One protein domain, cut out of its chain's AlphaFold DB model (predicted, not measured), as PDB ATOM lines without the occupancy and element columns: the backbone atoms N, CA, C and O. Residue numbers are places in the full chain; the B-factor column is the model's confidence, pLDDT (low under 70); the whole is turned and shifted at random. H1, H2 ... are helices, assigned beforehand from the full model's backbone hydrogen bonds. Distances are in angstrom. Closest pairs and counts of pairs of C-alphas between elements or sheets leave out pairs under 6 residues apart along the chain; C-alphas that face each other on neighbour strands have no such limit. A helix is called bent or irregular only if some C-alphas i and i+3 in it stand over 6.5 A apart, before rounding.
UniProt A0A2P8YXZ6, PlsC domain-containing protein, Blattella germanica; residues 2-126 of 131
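Overview. This is residues 2 to 126 of the 131 residues of the protein "PlsC domain-containing protein" of Blattella germanica (UniProt A0A2P8YXZ6). A long helical hairpin, H1 and H2, makes the length, with H3 packed crosswise on H2 and residues 69 to 95 looping beside H3. Residues 118 to 126, with little H4, stick out. The printed part has 125 residues, 83 of them in four named helices, H1, H2, H3 and H4 in order along the chain; with no named strand, the class is all helix. The whole is only just loose, close to compact (radius of gyration of the C-alphas 16.7 A), spanning 57 by 36 by 30 A.

Arrangement. H1, residues 2 to 40, touches H2, residues 42 to 68, at a shallow tilt of 7 degrees, opposite ways; the closest C-alphas, of Leu 38 and Phe 45, are 5.4 A apart. H2, with residues 57 to 64 alone, touches H3, residues 96 to 107, about perpendicular at 84 degrees; the closest C-alphas, of Ala 61 and Ala 102, are 4.4 A apart. H4, residues 121 to 125, is apart from H1, H2 and H3. Every O i to N i+4 pair is within hydrogen-bond range in H3, 28 of 35 in H1, 18 of 23 in H2 and 0 of 1 in H4, where 2 of 2 O i to N i+3 pairs are.

Along the chain. H1 begins at C-alpha 2 (81.084, 27.743, 140.351), spans 56.9 A and is irregular, C-alphas 33 and 36 being 7.0 A apart. H2 spans 38.1 A, H3 15.9 A; H4 ends at C-alpha 125 (60.598, -0.629, 114.544).

Size, cuts and confidence. The printed part has no cut. The links H2 to H3 and H3 to H4 are long. Residue 2 alone is under pLDDT 70.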
ATOM      1  N   LEU A   2      80.910  29.211 140.336       68.06
ATOM      2  CA  LEU A   2      81.084  27.743 140.351       68.06
ATOM      3  C   LEU A   2      79.984  26.978 141.121       68.06
ATOM      4  O   LEU A   2      79.429  26.008 140.613       68.06
ATOM      5  N   ALA A   3      79.612  27.460 142.315       74.12
ATOM      6  CA  ALA A   3      78.596  26.826 143.163       74.12
ATOM      7  C   ALA A   3      77.196  26.782 142.512       74.12
ATOM      8  O   ALA A   3      76.467  25.803 142.662       74.12
ATOM      9  N   GLY A   4      76.837  27.810 141.733       84.88
ATOM     10  CA  GLY A   4      75.579  27.842 140.979       84.88
ATOM     11  C   GLY A   4      75.544  26.800 139.859       84.88
ATOM     12  O   GLY A   4      74.543  26.104 139.700       84.88
ATOM     13  N   ARG A   5      76.667  26.628 139.147       87.25
ATOM     14  CA  ARG A   5      76.814  25.622 138.085       87.25
ATOM     15  C   ARG A   5      76.766  24.197 138.634       87.25
ATOM     16  O   ARG A   5      76.128  23.330 138.044       87.25
ATOM     17  N   LEU A   6      77.393  23.957 139.785       90.69
ATOM     18  CA  LEU A   6      77.319  22.662 140.460       90.69
ATOM     19  C   LEU A   6      75.878  22.338 140.879       90.69
ATOM     20  O   LEU A   6      75.382  21.252 140.598       90.69
ATOM     21  N   LYS A   7      75.166  23.310 141.465       89.25
ATOM     22  CA  LYS A   7      73.758  23.150 141.854       89.25
ATOM     23  C   LYS A   7      72.857  22.825 140.658       89.25
ATOM     24  O   LYS A   7      72.000  21.951 140.775       89.25
ATOM     25  N   SER A   8      73.043  23.485 139.512       89.12
ATOM     26  CA  SER A   8      72.272  23.177 138.299       89.12
ATOM     27  C   SER A   8      72.586  21.791 137.739       89.12
ATOM     28  O   SER A   8      71.671  21.094 137.311       89.12
ATOM     29  N   LEU A   9      73.853  21.364 137.782       93.12
ATOM     30  CA  LEU A   9      74.247  20.023 137.345       93.12
ATOM     31  C   LEU A   9      73.618  18.944 138.227       93.12
ATOM     32  O   LEU A   9      73.038  18.001 137.703       93.12
ATOM     33  N   ILE A  10      73.660  19.118 139.551       94.50
ATOM     34  CA  ILE A  10      73.025  18.191 140.496       94.50
ATOM     35  C   ILE A  10      71.522  18.104 140.225       94.50
ATOM     36  O   ILE A  10      70.993  17.004 140.107       94.50
ATOM     37  N   ARG A  11      70.833  19.241 140.055       93.62
ATOM     38  CA  ARG A  11      69.403  19.253 139.703       93.62
ATOM     39  C   ARG A  11      69.122  18.516 138.397       93.62
ATOM     40  O   ARG A  11      68.171  17.748 138.346       93.62
ATOM     41  N   GLY A  12      69.950  18.719 137.373       93.38
ATOM     42  CA  GLY A  12      69.829  18.014 136.096       93.38
ATOM     43  C   GLY A  12      70.039  16.505 136.233       93.38
ATOM     44  O   GLY A  12      69.253  15.730 135.701       93.38
ATOM     45  N   LEU A  13      71.047  16.074 136.997       96.06
ATOM     46  CA  LEU A  13      71.298  14.655 137.267       96.06
ATOM     47  C   LEU A  13      70.146  14.012 138.042       96.06
ATOM     48  O   LEU A  13      69.691  12.934 137.669       96.06
ATOM     49  N   VAL A  14      69.640  14.691 139.075       96.75
ATOM     50  CA  VAL A  14      68.472  14.235 139.842       96.75
ATOM     51  C   VAL A  14      67.237  14.173 138.948       96.75
ATOM     52  O   VAL A  14      66.527  13.174 138.983       96.75
ATOM     53  N   PHE A  15      67.008  15.181 138.101       95.25
ATOM     54  CA  PHE A  15      65.910  15.183 137.135       95.25
ATOM     55  C   PHE A  15      66.001  13.981 136.199       95.25
ATOM     56  O   PHE A  15      65.040  13.231 136.092       95.25
ATOM     57  N   CYS A  16      67.158  13.749 135.573       94.62
ATOM     58  CA  CYS A  16      67.359  12.601 134.691       94.62
ATOM     59  C   CYS A  16      67.149  11.274 135.433       94.62
ATOM     60  O   CYS A  16      66.466  10.395 134.918       94.62
ATOM     61  N   GLY A  17      67.699  11.135 136.642       96.62
ATOM     62  CA  GLY A  17      67.557   9.925 137.454       96.62
ATOM     63  C   GLY A  17      66.103   9.629 137.819       96.62
ATOM     64  O   GLY A  17      65.631   8.518 137.600       96.62
ATOM     65  N   LEU A  18      65.372  10.634 138.307       96.50
ATOM     66  CA  LEU A  18      63.944  10.520 138.616       96.50
ATOM     67  C   LEU A  18      63.117  10.247 137.359       96.50
ATOM     68  O   LEU A  18      62.221   9.406 137.376       96.50
ATOM     69  N   TRP A  19      63.451  10.909 136.253       94.25
ATOM     70  CA  TRP A  19      62.751  10.758 134.989       94.25
ATOM     71  C   TRP A  19      62.882   9.345 134.417       94.25
ATOM     72  O   TRP A  19      61.879   8.646 134.268       94.25
ATOM     73  N   TYR A  20      64.109   8.878 134.180       93.69
ATOM     74  CA  TYR A  20      64.360   7.518 133.694       93.69
ATOM     75  C   TYR A  20      63.911   6.456 134.698       93.69
ATOM     76  O   TYR A  20      63.333   5.443 134.303       93.69
ATOM     77  N   GLY A  21      64.113   6.708 135.995       95.44
ATOM     78  CA  GLY A  21      63.620   5.848 137.063       95.44
ATOM     79  C   GLY A  21      62.106   5.666 136.991       95.44
ATOM     80  O   GLY A  21      61.639   4.536 137.104       95.44
ATOM     81  N   SER A  22      61.355   6.739 136.720       94.12
ATOM     82  CA  SER A  22      59.896   6.689 136.574       94.12
ATOM     83  C   SER A  22      59.431   5.907 135.347       94.12
ATOM     84  O   SER A  22      58.392   5.260 135.412       94.12
ATOM     85  N   ILE A  23      60.191   5.919 134.245       91.94
ATOM     86  CA  ILE A  23      59.876   5.113 133.057       91.94
ATOM     87  C   ILE A  23      60.004   3.627 133.408       91.94
ATOM     88  O   ILE A  23      59.084   2.846 133.166       91.94
ATOM     89  N   CYS A  24      61.127   3.242 134.021       91.56
ATOM     90  CA  CYS A  24      61.376   1.857 134.416       91.56
ATOM     91  C   CYS A  24      60.373   1.379 135.473       91.56
ATOM     92  O   CYS A  24      59.786   0.310 135.327       91.56
ATOM     93  N   SER A  25      60.154   2.167 136.528       92.44
ATOM     94  CA  SER A  25      59.237   1.797 137.608       92.44
ATOM     95  C   SER A  25      57.776   1.833 137.159       92.44
ATOM     96  O   SER A  25      57.028   0.917 137.481       92.44
ATOM     97  N   GLY A  26      57.373   2.822 136.359       90.88
ATOM     98  CA  GLY A  26      56.038   2.895 135.772       90.88
ATOM     99  C   GLY A  26      55.743   1.681 134.894       90.88
ATOM    100  O   GLY A  26      54.697   1.049 135.040       90.88
ATOM    101  N   PHE A  27      56.693   1.273 134.051       89.19
ATOM    102  CA  PHE A  27      56.549   0.050 133.267       89.19
ATOM    103  C   PHE A  27      56.431  -1.195 134.161       89.19
ATOM    104  O   PHE A  27      55.466  -1.945 134.038       89.19
ATOM    105  N   LEU A  28      57.366  -1.399 135.094       91.56
ATOM    106  CA  LEU A  28      57.431  -2.624 135.901       91.56
ATOM    107  C   LEU A  28      56.301  -2.757 136.929       91.56
ATOM    108  O   LEU A  28      55.801  -3.859 137.136       91.56
ATOM    109  N   PHE A  29      55.905  -1.664 137.580       90.81
ATOM    110  CA  PHE A  29      54.965  -1.698 138.705       90.81
ATOM    111  C   PHE A  29      53.552  -1.246 138.345       90.81
ATOM    112  O   PHE A  29      52.623  -1.601 139.064       90.81
ATOM    113  N   LEU A  30      53.362  -0.487 137.261       89.00
ATOM    114  CA  LEU A  30      52.028  -0.049 136.834       89.00
ATOM    115  C   LEU A  30      51.573  -0.795 135.577       89.00
ATOM    116  O   LEU A  30      50.453  -1.295 135.538       89.00
ATOM    117  N   TYR A  31      52.439  -0.919 134.566       88.94
ATOM    118  CA  TYR A  31      52.055  -1.504 133.277       88.94
ATOM    119  C   TYR A  31      52.113  -3.040 133.264       88.94
ATOM    120  O   TYR A  31      51.145  -3.691 132.869       88.94
ATOM    121  N   CYS A  32      53.213  -3.646 133.727       91.38
ATOM    122  CA  CYS A  32      53.391  -5.103 133.736       91.38
ATOM    123  C   CYS A  32      52.286  -5.866 134.491       91.38
ATOM    124  O   CYS A  32      51.804  -6.863 133.948       91.38
ATOM    125  N   PRO A  33      51.811  -5.423 135.675       93.81
ATOM    126  CA  PRO A  33      50.721  -6.105 136.377       93.81
ATOM    127  C   PRO A  33      49.396  -6.111 135.607       93.81
ATOM    128  O   PRO A  33      48.559  -6.981 135.835       93.81
ATOM    129  N   LEU A  34      49.204  -5.169 134.677       93.81
ATOM    130  CA  LEU A  34      48.020  -5.104 133.823       93.81
ATOM    131  C   LEU A  34      48.137  -5.968 132.561       93.81
ATOM    132  O   LEU A  34      47.123  -6.211 131.914       93.81
ATOM    133  N   LEU A  35      49.322  -6.471 132.198       91.88
ATOM    134  CA  LEU A  35      49.501  -7.268 130.976       91.88
ATOM    135  C   LEU A  35      48.594  -8.508 130.891       91.88
ATOM    136  O   LEU A  35      48.071  -8.754 129.807       91.88
ATOM    137  N   PRO A  36      48.319  -9.271 131.967       94.00
ATOM    138  CA  PRO A  36      47.359 -10.374 131.889       94.00
ATOM    139  C   PRO A  36      45.959  -9.917 131.450       94.00
ATOM    140  O   PRO A  36      45.276 -10.616 130.701       94.00
ATOM    141  N   LEU A  37      45.546  -8.706 131.847       94.75
ATOM    142  CA  LEU A  37      44.249  -8.134 131.485       94.75
ATOM    143  C   LEU A  37      44.135  -7.844 129.984       94.75
ATOM    144  O   LEU A  37      43.026  -7.870 129.453       94.75
ATOM    145  N   LEU A  38      45.254  -7.627 129.285       92.12
ATOM    146  CA  LEU A  38      45.265  -7.474 127.828       92.12
ATOM    147  C   LEU A  38      44.629  -8.686 127.132       92.12
ATOM    148  O   LEU A  38      43.886  -8.515 126.167       92.12
ATOM    149  N   PHE A  39      44.886  -9.896 127.635       93.31
ATOM    150  CA  PHE A  39      44.366 -11.135 127.054       93.31
ATOM    151  C   PHE A  39      42.932 -11.446 127.496       93.31
ATOM    152  O   PHE A  39      42.193 -12.085 126.754       93.31
ATOM    153  N   LEU A  40      42.524 -10.971 128.678       95.62
ATOM    154  CA  LEU A  40      41.198 -11.232 129.245       95.62
ATOM    155  C   LEU A  40      40.148 -10.207 128.798       95.62
ATOM    156  O   LEU A  40      39.034 -10.569 128.423       95.62
ATOM    157  N   HIS A  41      40.478  -8.915 128.856       94.75
ATOM    158  CA  HIS A  41      39.539  -7.842 128.549       94.75
ATOM    159  C   HIS A  41      40.240  -6.578 128.023       94.75
ATOM    160  O   HIS A  41      40.485  -5.603 128.737       94.75
ATOM    161  N   GLN A  42      40.498  -6.572 126.713       92.50
ATOM    162  CA  GLN A  42      41.247  -5.525 126.005       92.50
ATOM    163  C   GLN A  42      40.711  -4.098 126.203       92.50
ATOM    164  O   GLN A  42      41.490  -3.146 126.234       92.50
ATOM    165  N   LYS A  43      39.384  -3.924 126.315       93.25
ATOM    166  CA  LYS A  43      38.776  -2.594 126.493       93.25
ATOM    167  C   LYS A  43      39.140  -1.991 127.848       93.25
ATOM    168  O   LYS A  43      39.572  -0.843 127.888       93.25
ATOM    169  N   LEU A  44      39.019  -2.768 128.924       93.62
ATOM    170  CA  LEU A  44      39.385  -2.309 130.264       93.62
ATOM    171  C   LEU A  44      40.891  -2.153 130.411       93.62
ATOM    172  O   LEU A  44      41.316  -1.173 131.010       93.62
ATOM    173  N   PHE A  45      41.688  -3.048 129.815       93.25
ATOM    174  CA  PHE A  45      43.137  -2.856 129.738       93.25
ATOM    175  C   PHE A  45      43.465  -1.468 129.183       93.25
ATOM    176  O   PHE A  45      44.130  -0.692 129.860       93.25
ATOM    177  N   ARG A  46      42.899  -1.113 128.020       90.38
ATOM    178  CA  ARG A  46      43.118   0.199 127.401       90.38
ATOM    179  C   ARG A  46      42.651   1.358 128.284       90.38
ATOM    180  O   ARG A  46      43.379   2.329 128.433       90.38
ATOM    181  N   GLN A  47      41.476   1.255 128.905       90.31
ATOM    182  CA  GLN A  47      40.980   2.303 129.805       90.31
ATOM    183  C   GLN A  47      41.907   2.528 131.009       90.31
ATOM    184  O   GLN A  47      42.191   3.674 131.351       90.31
ATOM    185  N   LEU A  48      42.395   1.454 131.635       91.94
ATOM    186  CA  LEU A  48      43.296   1.546 132.785       91.94
ATOM    187  C   LEU A  48      44.674   2.072 132.388       91.94
ATOM    188  O   LEU A  48      45.206   2.952 133.064       91.94
ATOM    189  N   THR A  49      45.240   1.586 131.280       90.62
ATOM    190  CA  THR A  49      46.534   2.074 130.791       90.62
ATOM    191  C   THR A  49      46.467   3.536 130.375       90.62
ATOM    192  O   THR A  49      47.405   4.270 130.665       90.62
ATOM    193  N   ASP A  50      45.362   3.982 129.767       87.81
ATOM    194  CA  ASP A  50      45.163   5.390 129.408       87.81
ATOM    195  C   ASP A  50      45.152   6.281 130.662       87.81
ATOM    196  O   ASP A  50      45.777   7.337 130.667       87.81
ATOM    197  N   ILE A  51      44.496   5.848 131.748       88.25
ATOM    198  CA  ILE A  51      44.470   6.584 133.026       88.25
ATOM    199  C   ILE A  51      45.860   6.628 133.669       88.25
ATOM    200  O   ILE A  51      46.296   7.687 134.119       88.25
ATOM    201  N   ILE A  52      46.567   5.496 133.710       90.12
ATOM    202  CA  ILE A  52      47.920   5.417 134.279       90.12
ATOM    203  C   ILE A  52      48.887   6.294 133.491       90.12
ATOM    204  O   ILE A  52      49.660   7.039 134.089       90.12
ATOM    205  N   PHE A  53      48.837   6.225 132.161       87.56
ATOM    206  CA  PHE A  53      49.701   7.019 131.299       87.56
ATOM    207  C   PHE A  53      49.397   8.511 131.444       87.56
ATOM    208  O   PHE A  53      50.314   9.289 131.679       87.56
ATOM    209  N   ALA A  54      48.117   8.895 131.434       86.50
ATOM    210  CA  ALA A  54      47.674  10.262 131.707       86.50
ATOM    211  C   ALA A  54      48.177  10.786 133.061       86.50
ATOM    212  O   ALA A  54      48.635  11.922 133.162       86.50
ATOM    213  N   ALA A  55      48.121   9.960 134.110       87.50
ATOM    214  CA  ALA A  55      48.638  10.327 135.422       87.50
ATOM    215  C   ALA A  55      50.166  10.465 135.423       87.50
ATOM    216  O   ALA A  55      50.711  11.397 136.015       87.50
ATOM    217  N   TRP A  56      50.858   9.562 134.730       90.56
ATOM    218  CA  TRP A  56      52.305   9.607 134.589       90.56
ATOM    219  C   TRP A  56      52.774  10.817 133.768       90.56
ATOM    220  O   TRP A  56      53.790  11.393 134.127       90.56
ATOM    221  N   GLU A  57      52.025  11.290 132.763       88.31
ATOM    222  CA  GLU A  57      52.332  12.533 132.025       88.31
ATOM    223  C   GLU A  57      52.347  13.792 132.915       88.31
ATOM    224  O   GLU A  57      53.025  14.769 132.590       88.31
ATOM    225  N   MET A  58      51.662  13.783 134.066       88.19
ATOM    226  CA  MET A  58      51.727  14.889 135.034       88.19
ATOM    227  C   MET A  58      53.038  14.896 135.837       88.19
ATOM    228  O   MET A  58      53.498  15.946 136.287       88.19
ATOM    229  N   TYR A  59      53.674  13.736 136.009       92.25
ATOM    230  CA  TYR A  59      54.942  13.610 136.727       92.25
ATOM    231  C   TYR A  59      56.112  14.411 136.109       92.25
ATOM    232  O   TYR A  59      56.741  15.174 136.845       92.25
ATOM    233  N   PRO A  60      56.422  14.326 134.796       91.19
ATOM    234  CA  PRO A  60      57.465  15.155 134.185       91.19
ATOM    235  C   PRO A  60      57.161  16.645 134.286       91.19
ATOM    236  O   PRO A  60      58.085  17.431 134.501       91.19
ATOM    237  N   ALA A  61      55.891  17.041 134.154       91.31
ATOM    238  CA  ALA A  61      55.476  18.428 134.330       91.31
ATOM    239  C   ALA A  61      55.823  18.918 135.744       91.31
ATOM    240  O   ALA A  61      56.511  19.928 135.903       91.31
ATOM    241  N   ALA A  62      55.480  18.130 136.767       93.19
ATOM    242  CA  ALA A  62      55.846  18.422 138.149       93.19
ATOM    243  C   ALA A  62      57.370  18.461 138.365       93.19
ATOM    244  O   ALA A  62      57.862  19.324 139.088       93.19
ATOM    245  N   LEU A  63      58.152  17.582 137.729       95.06
ATOM    246  CA  LEU A  63      59.618  17.652 137.800       95.06
ATOM    247  C   LEU A  63      60.162  18.947 137.167       95.06
ATOM    248  O   LEU A  63      61.063  19.578 137.726       95.06
ATOM    249  N   LEU A  64      59.624  19.372 136.023       94.00
ATOM    250  CA  LEU A  64      60.034  20.619 135.372       94.00
ATOM    251  C   LEU A  64      59.721  21.842 136.241       94.00
ATOM    252  O   LEU A  64      60.569  22.725 136.382       94.00
ATOM    253  N   GLU A  65      58.537  21.898 136.842       93.94
ATOM    254  CA  GLU A  65      58.106  23.049 137.639       93.94
ATOM    255  C   GLU A  65      58.732  23.047 139.039       93.94
ATOM    256  O   GLU A  65      59.352  24.032 139.438       93.94
ATOM    257  N   CYS A  66      58.662  21.931 139.769       94.19
ATOM    258  CA  CYS A  66      59.079  21.861 141.171       94.19
ATOM    259  C   CYS A  66      60.590  21.653 141.353       94.19
ATOM    260  O   CYS A  66      61.192  22.265 142.237       94.19
ATOM    261  N   LEU A  67      61.225  20.787 140.551       94.19
ATOM    262  CA  LEU A  67      62.647  20.455 140.722       94.19
ATOM    263  C   LEU A  67      63.557  21.413 139.946       94.19
ATOM    264  O   LEU A  67      64.560  21.899 140.482       94.19
ATOM    265  N   ILE A  68      63.221  21.680 138.681       92.88
ATOM    266  CA  ILE A  68      64.006  22.592 137.836       92.88
ATOM    267  C   ILE A  68      63.648  24.059 138.121       92.88
ATOM    268  O   ILE A  68      64.538  24.913 138.071       92.88
ATOM    269  N   GLY A  69      62.399  24.350 138.503       93.00
ATOM    270  CA  GLY A  69      61.912  25.720 138.700       93.00
ATOM    271  C   GLY A  69      61.426  26.369 137.403       93.00
ATOM    272  O   GLY A  69      61.488  27.590 137.263       93.00
ATOM    273  N   THR A  70      61.020  25.562 136.420       93.31
ATOM    274  CA  THR A  70      60.523  26.054 135.132       93.31
ATOM    275  C   THR A  70      59.164  26.700 135.337       93.31
ATOM    276  O   THR A  70      58.256  26.074 135.869       93.31
ATOM    277  N   ARG A  71      58.997  27.943 134.883       95.06
ATOM    278  CA  ARG A  71      57.687  28.595 134.865       95.06
ATOM    279  C   ARG A  71      57.006  28.327 133.530       95.06
ATOM    280  O   ARG A  71      57.486  28.793 132.498       95.06
ATOM    281  N   ILE A  72      55.883  27.619 133.564       93.31
ATOM    282  CA  ILE A  72      55.036  27.404 132.392       93.31
ATOM    283  C   ILE A  72      54.017  28.541 132.310       93.31
ATOM    284  O   ILE A  72      53.381  28.898 133.299       93.31
ATOM    285  N   VAL A  73      53.897  29.147 131.132       95.12
ATOM    286  CA  VAL A  73      52.921  30.204 130.857       95.12
ATOM    287  C   VAL A  73      52.162  29.803 129.604       95.12
ATOM    288  O   VAL A  73      52.758  29.676 128.537       95.12
ATOM    289  N   VAL A  74      50.855  29.604 129.748       94.50
ATOM    290  CA  VAL A  74      49.941  29.329 128.638       94.50
ATOM    291  C   VAL A  74      48.958  30.486 128.530       94.50
ATOM    292  O   VAL A  74      48.446  30.963 129.540       94.50
ATOM    293  N   ILE A  75      48.729  30.961 127.308       95.88
ATOM    294  CA  ILE A  75      47.836  32.079 127.000       95.88
ATOM    295  C   ILE A  75      46.900  31.628 125.880       95.88
ATOM    296  O   ILE A  75      47.352  30.975 124.940       95.88
ATOM    297  N   GLY A  76      45.624  31.996 125.977       94.25
ATOM    298  CA  GLY A  76      44.580  31.636 125.019       94.25
ATOM    299  C   GLY A  76      43.431  30.885 125.682       94.25
ATOM    300  O   GLY A  76      43.313  30.869 126.911       94.25
ATOM    301  N   ASP A  77      42.590  30.276 124.852       93.06
ATOM    302  CA  ASP A  77      41.436  29.508 125.307       93.06
ATOM    303  C   ASP A  77      41.849  28.182 125.956       93.06
ATOM    304  O   ASP A  77      42.900  27.605 125.661       93.06
ATOM    305  N   ALA A  78      40.994  27.686 126.851       91.44
ATOM    306  CA  ALA A  78      41.182  26.373 127.446       91.44
ATOM    307  C   ALA A  78      40.994  25.273 126.394       91.44
ATOM    308  O   ALA A  78      40.106  25.345 125.544       91.44
ATOM    309  N   ILE A  79      41.798  24.218 126.493       91.06
ATOM    310  CA  ILE A  79      41.677  23.052 125.619       91.06
ATOM    311  C   ILE A  79      40.601  22.132 126.193       91.06
ATOM    312  O   ILE A  79      40.706  21.682 127.336       91.06
ATOM    313  N   LEU A  80      39.573  21.845 125.395       91.00
ATOM    314  CA  LEU A  80      38.501  20.931 125.773       91.00
ATOM    315  C   LEU A  80      38.877  19.497 125.361       91.00
ATOM    316  O   LEU A  80      39.019  19.215 124.172       91.00
ATOM    317  N   PRO A  81      39.015  18.552 126.306       85.88
ATOM    318  CA  PRO A  81      39.507  17.203 126.012       85.88
ATOM    319  C   PRO A  81      38.534  16.327 125.215       85.88
ATOM    320  O   PRO A  81      38.924  15.275 124.706       85.88
ATOM    321  N   ASN A  82      37.261  16.721 125.148       86.81
ATOM    322  CA  ASN A  82      36.240  16.009 124.383       86.81
ATOM    323  C   ASN A  82      36.212  16.434 122.908       86.81
ATOM    324  O   ASN A  82      35.600  15.742 122.092       86.81
ATOM    325  N   ASP A  83      36.907  17.519 122.563       87.75
ATOM    326  CA  ASP A  83      37.003  18.002 121.195       87.75
ATOM    327  C   ASP A  83      38.137  17.301 120.448       87.75
ATOM    328  O   ASP A  83      39.154  16.878 121.005       87.75
ATOM    329  N   ARG A  84      37.967  17.174 119.132       86.94
ATOM    330  CA  ARG A  84      39.032  16.689 118.254       86.94
ATOM    331  C   ARG A  84      39.891  17.876 117.844       86.94
ATOM    332  O   ARG A  84      39.452  18.696 117.046       86.94
ATOM    333  N   ALA A  85      41.115  17.931 118.355       87.62
ATOM    334  CA  ALA A  85      42.072  18.982 118.035       87.62
ATOM    335  C   ALA A  85      43.353  18.408 117.417       87.62
ATOM    336  O   ALA A  85      43.807  17.321 117.783       87.62
ATOM    337  N   LEU A  86      43.952  19.166 116.496       90.81
ATOM    338  CA  LEU A  86      45.313  18.944 116.017       90.81
ATOM    339  C   LEU A  86      46.202  20.051 116.580       90.81
ATOM    340  O   LEU A  86      46.030  21.219 116.241       90.81
ATOM    341  N   ILE A  87      47.157  19.678 117.429       90.50
ATOM    342  CA  ILE A  87      48.129  20.616 117.991       90.50
ATOM    343  C   ILE A  87      49.343  20.656 117.066       90.50
ATOM    344  O   ILE A  87      50.023  19.648 116.875       90.50
ATOM    345  N   ILE A  88      49.619  21.832 116.508       93.31
ATOM    346  CA  ILE A  88      50.810  22.095 115.702       93.31
ATOM    347  C   ILE A  88      51.735  22.977 116.532       93.31
ATOM    348  O   ILE A  88      51.348  24.060 116.967       93.31
ATOM    349  N   MET A  89      52.959  22.512 116.758       93.00
ATOM    350  CA  MET A  89      53.948  23.226 117.557       93.00
ATOM    351  C   MET A  89      55.307  23.239 116.869       93.00
ATOM    352  O   MET A  89      55.671  22.313 116.143       93.00
ATOM    353  N   ASN A  90      56.087  24.281 117.144       94.12
ATOM    354  CA  ASN A  90      57.490  24.316 116.753       94.12
ATOM    355  C   ASN A  90      58.264  23.232 117.517       94.12
ATOM    356  O   ASN A  90      58.124  23.125 118.733       94.12
ATOM    357  N   HIS A  91      59.111  22.475 116.811       91.62
ATOM    358  CA  HIS A  91      59.949  21.434 117.407       91.62
ATOM    359  C   HIS A  91      61.416  21.881 117.455       91.62
ATOM    360  O   HIS A  91      62.170  21.685 116.500       91.62
ATOM    361  N   ARG A  92      61.818  22.545 118.543       92.44
ATOM    362  CA  ARG A  92      63.187  23.053 118.733       92.44
ATOM    363  C   ARG A  92      64.106  22.036 119.396       92.44
ATOM    364  O   ARG A  92      65.307  22.053 119.129       92.44
ATOM    365  N   THR A  93      63.585  21.173 120.268       90.50
ATOM    366  CA  THR A  93      64.412  20.248 121.052       90.50
ATOM    367  C   THR A  93      63.810  18.853 121.124       90.50
ATOM    368  O   THR A  93      62.603  18.655 121.043       90.50
ATOM    369  N   ARG A  94      64.653  17.850 121.388       87.00
ATOM    370  CA  ARG A  94      64.187  16.469 121.601       87.00
ATOM    371  C   ARG A  94      63.358  16.286 122.876       87.00
ATOM    372  O   ARG A  94      62.893  15.177 123.099       87.00
ATOM    373  N   LEU A  95      63.204  17.319 123.708       87.19
ATOM    374  CA  LEU A  95      62.465  17.286 124.975       87.19
ATOM    375  C   LEU A  95      61.111  18.001 124.897       87.19
ATOM    376  O   LEU A  95      60.403  18.050 125.898       87.19
ATOM    377  N   ASP A  96      60.729  18.522 123.728       91.25
ATOM    378  CA  ASP A  96      59.528  19.353 123.548       91.25
ATOM    379  C   ASP A  96      58.226  18.680 124.000       91.25
ATOM    380  O   ASP A  96      57.307  19.352 124.452       91.25
ATOM    381  N   TRP A  97      58.173  17.353 123.960       87.75
ATOM    382  CA  TRP A  97      57.061  16.555 124.471       87.75
ATOM    383  C   TRP A  97      56.849  16.719 125.988       87.75
ATOM    384  O   TRP A  97      55.707  16.799 126.421       87.75
ATOM    385  N   ASN A  98      57.910  16.879 126.791       90.81
ATOM    386  CA  ASN A  98      57.765  17.158 128.228       90.81
ATOM    387  C   ASN A  98      57.168  18.549 128.476       90.81
ATOM    388  O   ASN A  98      56.332  18.725 129.360       90.81
ATOM    389  N   PHE A  99      57.570  19.540 127.675       92.25
ATOM    390  CA  PHE A  99      57.003  20.886 127.754       92.25
ATOM    391  C   PHE A  99      55.556  20.923 127.255       92.25
ATOM    392  O   PHE A  99      54.743  21.646 127.825       92.25
ATOM    393  N   LEU A 100      55.222  20.120 126.239       92.38
ATOM    394  CA  LEU A 100      53.849  19.945 125.777       92.38
ATOM    395  C   LEU A 100      52.965  19.389 126.896       92.38
ATOM    396  O   LEU A 100      51.902  19.945 127.148       92.38
ATOM    397  N   TRP A 101      53.403  18.348 127.604       91.88
ATOM    398  CA  TRP A 101      52.641  17.796 128.729       91.88
ATOM    399  C   TRP A 101      52.427  18.805 129.853       91.88
ATOM    400  O   TRP A 101      51.307  18.940 130.342       91.88
ATOM    401  N   ALA A 102      53.460  19.576 130.201       92.94
ATOM    402  CA  ALA A 102      53.334  20.641 131.190       92.94
ATOM    403  C   ALA A 102      52.361  21.741 130.733       92.94
ATOM    404  O   ALA A 102      51.504  22.169 131.499       92.94
ATOM    405  N   ALA A 103      52.416  22.157 129.465       92.81
ATOM    406  CA  ALA A 103      51.448  23.107 128.917       92.81
ATOM    407  C   ALA A 103      50.016  22.551 128.966       92.81
ATOM    408  O   ALA A 103      49.093  23.256 129.366       92.81
ATOM    409  N   MET A 104      49.829  21.278 128.615       91.81
ATOM    410  CA  MET A 104      48.527  20.610 128.622       91.81
ATOM    411  C   MET A 104      47.945  20.474 130.028       91.81
ATOM    412  O   MET A 104      46.739  20.643 130.188       91.81
ATOM    413  N   PHE A 105      48.787  20.260 131.043       91.19
ATOM    414  CA  PHE A 105      48.368  20.249 132.445       91.19
ATOM    415  C   PHE A 105      47.728  21.583 132.870       91.19
ATOM    416  O   PHE A 105      46.733  21.589 133.588       91.19
ATOM    417  N   HIS A 106      48.239  22.716 132.379       91.69
ATOM    418  CA  HIS A 106      47.681  24.042 132.692       91.69
ATOM    419  C   HIS A 106      46.539  24.471 131.757       91.69
ATOM    420  O   HIS A 106      45.658  25.232 132.160       91.69
ATOM    421  N   ALA A 107      46.551  24.008 130.506       92.25
ATOM    422  CA  ALA A 107      45.626  24.451 129.462       92.25
ATOM    423  C   ALA A 107      44.329  23.632 129.383       92.25
ATOM    424  O   ALA A 107      43.296  24.160 128.968       92.25
ATOM    425  N   CYS A 108      44.377  22.341 129.725       91.44
ATOM    426  CA  CYS A 108      43.276  21.407 129.500       91.44
ATOM    427  C   CYS A 108      42.226  21.476 130.617       91.44
ATOM    428  O   CYS A 108      42.556  21.354 131.799       91.44
ATOM    429  N   LYS A 109      40.948  21.655 130.254       89.50
ATOM    430  CA  LYS A 109      39.826  21.724 131.205       89.50
ATOM    431  C   LYS A 109      38.621  20.904 130.704       89.50
ATOM    432  O   LYS A 109      38.062  21.252 129.667       89.50
ATOM    433  N   PRO A 110      38.156  19.870 131.442       86.00
ATOM    434  CA  PRO A 110      38.786  19.280 132.630       86.00
ATOM    435  C   PRO A 110      40.140  18.645 132.293       86.00
ATOM    436  O   PRO A 110      40.431  18.400 131.126       86.00
ATOM    437  N   LEU A 111      40.954  18.354 133.311       81.69
ATOM    438  CA  LEU A 111      42.229  17.664 133.117       81.69
ATOM    439  C   LEU A 111      41.988  16.325 132.412       81.69
ATOM    440  O   LEU A 111      41.427  15.394 132.989       81.69
ATOM    441  N   ALA A 112      42.411  16.230 131.158       73.06
ATOM    442  CA  ALA A 112      42.466  14.972 130.443       73.06
ATOM    443  C   ALA A 112      43.677  14.961 129.517       73.06
ATOM    444  O   ALA A 112      43.916  15.887 128.741       73.06
ATOM    445  N   HIS A 113      44.413  13.863 129.594       71.38
ATOM    446  CA  HIS A 113      45.680  13.673 128.915       71.38
ATOM    447  C   HIS A 113      45.534  12.479 127.968       71.38
ATOM    448  O   HIS A 113      45.809  11.337 128.315       71.38
ATOM    449  N   ARG A 114      44.979  12.743 126.777       74.75
ATOM    450  CA  ARG A 114      44.820  11.764 125.681       74.75
ATOM    451  C   ARG A 114      45.603  12.200 124.447       74.75
ATOM    452  O   ARG A 114      45.104  12.158 123.322       74.75
ATOM    453  N   LEU A 115      46.813  12.696 124.672       83.06
ATOM    454  CA  LEU A 115      47.657  13.212 123.607       83.06
ATOM    455  C   LEU A 115      48.187  12.053 122.770       83.06
ATOM    456  O   LEU A 115      48.730  11.080 123.283       83.06
ATOM    457  N   LYS A 116      48.040  12.173 121.452       84.44
ATOM    458  CA  LYS A 116      48.672  11.268 120.495       84.44
ATOM    459  C   LYS A 116      49.745  12.045 119.762       84.44
ATOM    460  O   LYS A 116      49.446  13.004 119.056       84.44
ATOM    461  N   ILE A 117      50.991  11.632 119.955       86.75
ATOM    462  CA  ILE A 117      52.151  12.283 119.355       86.75
ATOM    463  C   ILE A 117      52.511  11.530 118.077       86.75
ATOM    464  O   ILE A 117      52.648  10.307 118.080       86.75
ATOM    465  N   VAL A 118      52.679  12.263 116.978       87.88
ATOM    466  CA  VAL A 118      53.177  11.686 115.728       87.88
ATOM    467  C   VAL A 118      54.674  11.425 115.880       87.88
ATOM    468  O   VAL A 118      55.472  12.351 116.034       87.88
ATOM    469  N   LEU A 119      55.055  10.149 115.862       83.44
ATOM    470  CA  LEU A 119      56.440   9.709 116.008       83.44
ATOM    471  C   LEU A 119      57.134   9.581 114.646       83.44
ATOM    472  O   LEU A 119      56.500   9.359 113.615       83.44
ATOM    473  N   LYS A 120      58.467   9.702 114.643       82.94
ATOM    474  CA  LYS A 120      59.275   9.470 113.438       82.94
ATOM    475  C   LYS A 120      59.242   7.994 113.044       82.94
ATOM    476  O   LYS A 120      59.305   7.130 113.917       82.94
ATOM    477  N   ALA A 121      59.291   7.729 111.738       82.44
ATOM    478  CA  ALA A 121      59.262   6.380 111.175       82.44
ATOM    479  C   ALA A 121      60.230   5.389 111.854       82.44
ATOM    480  O   ALA A 121      59.765   4.332 112.236       82.44
ATOM    481  N   PRO A 122      61.510   5.694 112.155       81.31
ATOM    482  CA  PRO A 122      62.402   4.700 112.768       81.31
ATOM    483  C   PRO A 122      61.915   4.138 114.115       81.31
ATOM    484  O   PRO A 122      62.244   3.008 114.466       81.31
ATOM    485  N   ILE A 123      61.108   4.902 114.862       76.44
ATOM    486  CA  ILE A 123      60.561   4.483 116.161       76.44
ATOM    487  C   ILE A 123      59.521   3.366 115.984       76.44
ATOM    488  O   ILE A 123      59.330   2.554 116.886       76.44
ATOM    489  N   MET A 124      58.922   3.244 114.795       75.50
ATOM    490  CA  MET A 124      57.962   2.186 114.475       75.50
ATOM    491  C   MET A 124      58.571   0.774 114.513       75.50
ATOM    492  O   MET A 124      57.838  -0.208 114.509       75.50
ATOM    493  N   HIS A 125      59.901   0.656 114.509       79.75
ATOM    494  CA  HIS A 125      60.598  -0.629 114.544       79.75
ATOM    495  C   HIS A 125      61.009  -1.050 115.959       79.75
ATOM    496  O   HIS A 125      61.550  -2.139 116.139       79.75
ATOM    497  N   VAL A 126      60.762  -0.207 116.965       77.31
ATOM    498  CA  VAL A 126      61.068  -0.528 118.360       77.31
ATOM    499  C   VAL A 126      59.939  -1.398 118.935       77.31
ATOM    500  O   VAL A 126      58.778  -0.971 118.909       77.31
TER     501      VAL A 126